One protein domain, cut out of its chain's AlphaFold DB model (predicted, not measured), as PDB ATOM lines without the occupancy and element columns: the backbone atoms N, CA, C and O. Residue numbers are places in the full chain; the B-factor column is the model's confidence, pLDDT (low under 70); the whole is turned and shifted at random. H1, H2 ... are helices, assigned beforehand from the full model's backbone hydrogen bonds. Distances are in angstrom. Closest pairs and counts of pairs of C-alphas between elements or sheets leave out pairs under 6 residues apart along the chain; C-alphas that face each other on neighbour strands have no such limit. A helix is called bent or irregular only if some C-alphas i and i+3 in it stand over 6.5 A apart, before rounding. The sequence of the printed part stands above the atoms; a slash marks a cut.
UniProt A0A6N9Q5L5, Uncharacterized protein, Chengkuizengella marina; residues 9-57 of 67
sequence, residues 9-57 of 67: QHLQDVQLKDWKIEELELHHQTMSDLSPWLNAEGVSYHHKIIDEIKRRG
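What this domain is: This is residues 9 to 57 of the 67 residues of an uncharacterized protein of Chengkuizengella marina (UniProt A0A6N9Q5L5). Two helices, H1 and H2, meet near their ends as an L, with an open angle between them and the short link of residues 38 and 39 at the corner. At the other end of H1, residues 9 to 20, with no named element, make a loop that leads into it. The printed part has 49 residues with two named helices, H1 then H2, and no named strand; the class is all helix. The whole is extended, with a radius of gyration of the C-alphas of 15.0 A, and elongated, spanning 42 by 24 by 17 A.

Where its parts are: Find C-alpha 21 at (-10.378, -5.389, 31.003); from there H1, the longest helix, residues 21 to 37, runs 25.0 A to C-alpha 37 at (-8.883, 9.618, 50.925). H1 is irregular: C-alphas 33 and 36 are 7.2 A apart. H2, residues 40 to 55, runs 22.8 A and ends at C-alpha 55, at (-23.869, 4.068, 67.559).

How they stand to each other: Look first at the last residue of H1: the closest C-alphas of H1 and H2 are those of Trp 37 and Val 43, 7.5 A apart. The two helices are close but not clearly touching, with 2 pairs of C-alphas within 8 A. Their lines are about perpendicular, at 87 degrees, and their centres are 21.5 A apart. The link between them is tight, with 2 residues. In H2 every O i to N i+4 pair is within hydrogen-bond range; in H1, 11 of 13 are.

The domain as a whole: The two C-alphas farthest apart are those of Lys 17 and Arg 55, at 42.9 A. Residues 25 to 33, which belong to H1, stand free, and so do residues 47 to 57, of which 47 to 55 belong to H2. The printed part has no cut. The mean pLDDT of the printed part is 93.7, and no printed residue is under 70.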
ATOM      1  N   GLN A   9      -9.645  -8.520  47.001       88.88
ATOM      2  CA  GLN A   9      -9.125  -9.589  47.857       88.88
ATOM      3  C   GLN A   9      -8.790 -10.853  47.061       88.88
ATOM      4  O   GLN A   9      -7.787 -11.504  47.319       88.88
ATOM      5  N   HIS A  10      -9.629 -11.210  46.094       88.12
ATOM      6  CA  HIS A  10      -9.403 -12.367  45.241       88.12
ATOM      7  C   HIS A  10      -8.375 -12.074  44.140       88.12
ATOM      8  O   HIS A  10      -7.657 -12.966  43.695       88.12
ATOM      9  N   LEU A  11      -8.298 -10.823  43.694       91.38
ATOM     10  CA  LEU A  11      -7.353 -10.389  42.672       91.38
ATOM     11  C   LEU A  11      -5.930 -10.163  43.199       91.38
ATOM     12  O   LEU A  11      -5.005 -10.147  42.391       91.38
ATOM     13  N   GLN A  12      -5.734 -10.033  44.516       89.44
ATOM     14  CA  GLN A  12      -4.416  -9.794  45.126       89.44
ATOM     15  C   GLN A  12      -3.375 -10.861  44.731       89.44
ATOM     16  O   GLN A  12      -2.194 -10.556  44.587       89.44
ATOM     17  N   ASP A  13      -3.832 -12.104  44.540       92.25
ATOM     18  CA  ASP A  13      -2.997 -13.271  44.243       92.25
ATOM     19  C   ASP A  13      -2.920 -13.559  42.730       92.25
ATOM     20  O   ASP A  13      -2.302 -14.532  42.293       92.25
ATOM     21  N   VAL A  14      -3.547 -12.715  41.905       94.00
ATOM     22  CA  VAL A  14      -3.589 -12.837  40.445       94.00
ATOM     23  C   VAL A  14      -2.694 -11.768  39.830       94.00
ATOM     24  O   VAL A  14      -2.835 -10.580  40.115       94.00
ATOM     25  N   GLN A  15      -1.788 -12.163  38.934       95.88
ATOM     26  CA  GLN A  15      -0.930 -11.198  38.242       95.88
ATOM     27  C   GLN A  15      -1.780 -10.207  37.435       95.88
ATOM     28  O   GLN A  15      -2.697 -10.617  36.731       95.88
ATOM     29  N   LEU A  16      -1.432  -8.915  37.469       93.81
ATOM     30  CA  LEU A  16      -2.204  -7.834  36.832       93.81
ATOM     31  C   LEU A  16      -2.490  -8.071  35.336       93.81
ATOM     32  O   LEU A  16      -3.550  -7.716  34.838       93.81
ATOM     33  N   LYS A  17      -1.562  -8.718  34.620       96.25
ATOM     34  CA  LYS A  17      -1.714  -9.081  33.196       96.25
ATOM     35  C   LYS A  17      -2.838 -10.094  32.925       96.25
ATOM     36  O   LYS A  17      -3.277 -10.210  31.789       96.25
ATOM     37  N   ASP A  18      -3.246 -10.841  33.952       96.00
ATOM     38  CA  ASP A  18      -4.280 -11.880  33.893       96.00
ATOM     39  C   ASP A  18      -5.645 -11.346  34.380       96.00
ATOM     40  O   ASP A  18      -6.605 -12.102  34.564       96.00
ATOM     41  N   TRP A  19      -5.743 -10.037  34.636       94.81
ATOM     42  CA  TRP A  19      -7.002  -9.370  34.947       94.81
ATOM     43  C   TRP A  19      -7.771  -9.101  33.655       94.81
ATOM     44  O   TRP A  19      -7.187  -8.805  32.610       94.81
ATOM     45  N   LYS A  20      -9.098  -9.206  33.720       94.94
ATOM     46  CA  LYS A  20      -9.959  -8.842  32.595       94.94
ATOM     47  C   LYS A  20     -10.019  -7.323  32.455       94.94
ATOM     48  O   LYS A  20      -9.823  -6.601  33.431       94.94
ATOM     49  N   ILE A  21     -10.324  -6.834  31.255       94.62
ATOM     50  CA  ILE A  21     -10.378  -5.389  31.003       94.62
ATOM     51  C   ILE A  21     -11.446  -4.702  31.859       94.62
ATOM     52  O   ILE A  21     -11.186  -3.649  32.425       94.62
ATOM     53  N   GLU A  22     -12.591  -5.353  32.057       93.44
ATOM     54  CA  GLU A  22     -13.683  -4.825  32.873       93.44
ATOM     55  C   GLU A  22     -13.277  -4.723  34.355       93.44
ATOM     56  O   GLU A  22     -13.643  -3.776  35.044       93.44
ATOM     57  N   GLU A  23     -12.455  -5.662  34.840       93.81
ATOM     58  CA  GLU A  23     -11.908  -5.629  36.203       93.81
ATOM     59  C   GLU A  23     -10.889  -4.495  36.358       93.81
ATOM     60  O   GLU A  23     -10.885  -3.799  37.373       93.81
ATOM     61  N   LEU A  24     -10.040  -4.284  35.348       95.19
ATOM     62  CA  LEU A  24      -9.080  -3.182  35.334       95.19
ATOM     63  C   LEU A  24      -9.792  -1.826  35.359       95.19
ATOM     64  O   LEU A  24      -9.425  -0.970  36.159       95.19
ATOM     65  N   GLU A  25     -10.818  -1.639  34.527       94.69
ATOM     66  CA  GLU A  25     -11.598  -0.399  34.462       94.69
ATOM     67  C   GLU A  25     -12.340  -0.124  35.778       94.69
ATOM     68  O   GLU A  25     -12.223   0.975  36.331       94.69
ATOM     69  N   LEU A  26     -13.028  -1.132  36.326       92.38
ATOM     70  CA  LEU A  26     -13.761  -1.030  37.590       92.38
ATOM     71  C   LEU A  26     -12.846  -0.636  38.756       92.38
ATOM     72  O   LEU A  26     -13.148   0.293  39.514       92.38
ATOM     73  N   HIS A  27     -11.724  -1.340  38.912       93.31
ATOM     74  CA  HIS A  27     -10.811  -1.104  40.030       93.31
ATOM     75  C   HIS A  27     -10.013   0.184  39.847       93.31
ATOM     76  O   HIS A  27      -9.812   0.901  40.824       93.31
ATOM     77  N   HIS A  28      -9.638   0.546  38.617       94.62
ATOM     78  CA  HIS A  28      -9.034   1.847  38.326       94.62
ATOM     79  C   HIS A  28      -9.961   2.999  38.723       94.62
ATOM     80  O   HIS A  28      -9.522   3.942  39.385       94.62
ATOM     81  N   GLN A  29     -11.241   2.926  38.350       95.31
ATOM     82  CA  GLN A  29     -12.202   3.968  38.690       95.31
ATOM     83  C   GLN A  29     -12.421   4.050  40.204       95.31
ATOM     84  O   GLN A  29     -12.289   5.126  40.783       95.31
ATOM     85  N   THR A  30     -12.631   2.906  40.857       92.31
ATOM     86  CA  THR A  30     -12.807   2.840  42.315       92.31
ATOM     87  C   THR A  30     -11.600   3.422  43.060       92.31
ATOM     88  O   THR A  30     -11.756   4.215  43.987       92.31
ATOM     89  N   MET A  31     -10.378   3.074  42.647       93.44
ATOM     90  CA  MET A  31      -9.157   3.612  43.254       93.44
ATOM     91  C   MET A  31      -8.963   5.099  42.958       93.44
ATOM     92  O   MET A  31      -8.480   5.820  43.825       93.44
ATOM     93  N   SER A  32      -9.350   5.572  41.772       95.62
ATOM     94  CA  SER A  32      -9.282   6.996  41.424       95.62
ATOM     95  C   SER A  32     -10.186   7.829  42.332       95.62
ATOM     96  O   SER A  32      -9.728   8.828  42.888       95.62
ATOM     97  N   ASP A  33     -11.418   7.371  42.563       94.00
ATOM     98  CA  ASP A  33     -12.394   8.035  43.435       94.00
ATOM     99  C   ASP A  33     -11.949   8.040  44.907       94.00
ATOM    100  O   ASP A  33     -12.164   9.015  45.633       94.00
ATOM    101  N   LEU A  34     -11.291   6.965  45.352       92.31
ATOM    102  CA  LEU A  34     -10.774   6.844  46.717       92.31
ATOM    103  C   LEU A  34      -9.407   7.501  46.919       92.31
ATOM    104  O   LEU A  34      -9.059   7.797  48.060       92.31
ATOM    105  N   SER A  35      -8.647   7.766  45.854       95.12
ATOM    106  CA  SER A  35      -7.278   8.293  45.935       95.12
ATOM    107  C   SER A  35      -7.111   9.532  46.833       95.12
ATOM    108  O   SER A  35      -6.129   9.563  47.580       95.12
ATOM    109  N   PRO A  36      -8.051  10.504  46.889       94.12
ATOM    110  CA  PRO A  36      -7.922  11.655  47.787       94.12
ATOM    111  C   PRO A  36      -8.036  11.282  49.273       94.12
ATOM    112  O   PRO A  36      -7.568  12.027  50.130       94.12
ATOM    113  N   TRP A  37      -8.645  10.135  49.578       94.88
ATOM    114  CA  TRP A  37      -8.883   9.618  50.925       94.88
ATOM    115  C   TRP A  37      -7.815   8.610  51.382       94.88
ATOM    116  O   TRP A  37      -7.844   8.177  52.532       94.88
ATOM    117  N   LEU A  38      -6.847   8.243  50.531       91.94
ATOM    118  CA  LEU A  38      -5.751   7.318  50.870       91.94
ATOM    119  C   LEU A  38      -4.644   8.009  51.689       91.94
ATOM    120  O   LEU A  38      -3.470   8.014  51.324       91.94
ATOM    121  N   ASN A  39      -5.027   8.633  52.803       92.69
ATOM    122  CA  ASN A  39      -4.142   9.347  53.718       92.69
ATOM    123  C   ASN A  39      -4.634   9.232  55.176       92.69
ATOM    124  O   ASN A  39      -5.670   8.629  55.460       92.69
ATOM    125  N   ALA A  40      -3.893   9.825  56.117       92.75
ATOM    126  CA  ALA A  40      -4.227   9.771  57.543       92.75
ATOM    127  C   ALA A  40      -5.587  10.415  57.885       92.75
ATOM    128  O   ALA A  40      -6.266   9.967  58.811       92.75
ATOM    129  N   GLU A  41      -6.007  11.441  57.142       93.31
ATOM    130  CA  GLU A  41      -7.308  12.087  57.332       93.31
ATOM    131  C   GLU A  41      -8.452  11.167  56.896       93.31
ATOM    132  O   GLU A  41      -9.425  11.007  57.634       93.31
ATOM    133  N   GLY A  42      -8.311  10.492  55.753       94.06
ATOM    134  CA  GLY A  42      -9.286   9.506  55.293       94.06
ATOM    135  C   GLY A  42      -9.415   8.314  56.242       94.06
ATOM    136  O   GLY A  42     -10.532   7.897  56.537       94.06
ATOM    137  N   VAL A  43      -8.309   7.838  56.825       93.19
ATOM    138  CA  VAL A  43      -8.343   6.807  57.884       93.19
ATOM    139  C   VAL A  43      -9.078   7.316  59.129       93.19
ATOM    140  O   VAL A  43      -9.926   6.617  59.679       93.19
ATOM    141  N   SER A  44      -8.817   8.555  59.559       93.38
ATOM    142  CA  SER A  44      -9.553   9.165  60.677       93.38
ATOM    143  C   SER A  44     -11.055   9.267  60.386       93.38
ATOM    144  O   SER A  44     -11.883   8.992  61.255       93.38
ATOM    145  N   TYR A  45     -11.422   9.635  59.157       94.75
ATOM    146  CA  TYR A  45     -12.813   9.714  58.728       94.75
ATOM    147  C   TYR A  45     -13.482   8.333  58.666       94.75
ATOM    148  O   TYR A  45     -14.626   8.191  59.094       94.75
ATOM    149  N   HIS A  46     -12.753   7.303  58.232       93.06
ATOM    150  CA  HIS A  46     -13.218   5.918  58.241       93.06
ATOM    151  C   HIS A  46     -13.589   5.440  59.655       93.06
ATOM    152  O   HIS A  46     -14.677   4.898  59.846       93.06
ATOM    153  N   HIS A  47     -12.768   5.733  60.671       92.38
ATOM    154  CA  HIS A  47     -13.108   5.414  62.066       92.38
ATOM    155  C   HIS A  47     -14.392   6.111  62.532       92.38
ATOM    156  O   HIS A  47     -15.251   5.472  63.133       92.38
ATOM    157  N   LYS A  48     -14.592   7.386  62.173       95.50
ATOM    158  CA  LYS A  48     -15.836   8.109  62.504       95.50
ATOM    159  C   LYS A  48     -17.073   7.453  61.887       95.50
ATOM    160  O   LYS A  48     -18.131   7.439  62.513       95.50
ATOM    161  N   ILE A  49     -16.956   6.917  60.670       94.81
ATOM    162  CA  ILE A  49     -18.043   6.168  60.022       94.81
ATOM    163  C   ILE A  49     -18.337   4.882  60.801       94.81
ATOM    164  O   ILE A  49     -19.501   4.603  61.083       94.81
ATOM    165  N   ILE A  50     -17.304   4.126  61.184       93.31
ATOM    166  CA  ILE A  50     -17.445   2.904  61.993       93.31
ATOM    167  C   ILE A  50     -18.141   3.210  63.323       93.31
ATOM    168  O   ILE A  50     -19.096   2.524  63.694       93.31
ATOM    169  N   ASP A  51     -17.704   4.255  64.023       93.62
ATOM    170  CA  ASP A  51     -18.292   4.670  65.297       93.62
ATOM    171  C   ASP A  51     -19.769   5.040  65.140       93.62
ATOM    172  O   ASP A  51     -20.603   4.670  65.967       93.62
ATOM    173  N   GLU A  52     -20.124   5.712  64.044       96.56
ATOM    174  CA  GLU A  52     -21.510   6.056  63.739       96.56
ATOM    175  C   GLU A  52     -22.367   4.822  63.418       96.56
ATOM    176  O   GLU A  52     -23.522   4.753  63.850       96.56
ATOM    177  N   ILE A  53     -21.821   3.830  62.707       94.38
ATOM    178  CA  ILE A  53     -22.501   2.550  62.452       94.38
ATOM    179  C   ILE A  53     -22.795   1.847  63.781       94.38
ATOM    180  O   ILE A  53     -23.950   1.499  64.045       94.38
ATOM    181  N   LYS A  54     -21.786   1.727  64.653       91.31
ATOM    182  CA  LYS A  54     -21.927   1.129  65.990       91.31
ATOM    183  C   LYS A  54     -22.957   1.878  66.832       91.31
ATOM    184  O   LYS A  54     -23.839   1.262  67.430       91.31
ATOM    185  N   ARG A  55     -22.911   3.216  66.832       95.25
ATOM    186  CA  ARG A  55     -23.869   4.068  67.559       95.25
ATOM    187  C   ARG A  55     -25.312   3.839  67.108       95.25
ATOM    188  O   ARG A  55     -26.230   3.957  67.917       95.25
ATOM    189  N   ARG A  56     -25.531   3.512  65.831       96.19
ATOM    190  CA  ARG A  56     -26.853   3.185  65.267       96.19
ATOM    191  C   ARG A  56     -27.260   1.718  65.452       96.19
ATOM    192  O   ARG A  56     -28.323   1.335  64.970       96.19
ATOM    193  N   GLY A  57     -26.456   0.917  66.151       91.69
ATOM    194  CA  GLY A  57     -26.713  -0.503  66.391       91.69
ATOM    195  C   GLY A  57     -26.365  -1.413  65.210       91.69
ATOM    196  O   GLY A  57     -26.825  -2.550  65.179       91.69
TER     197      GLY A  57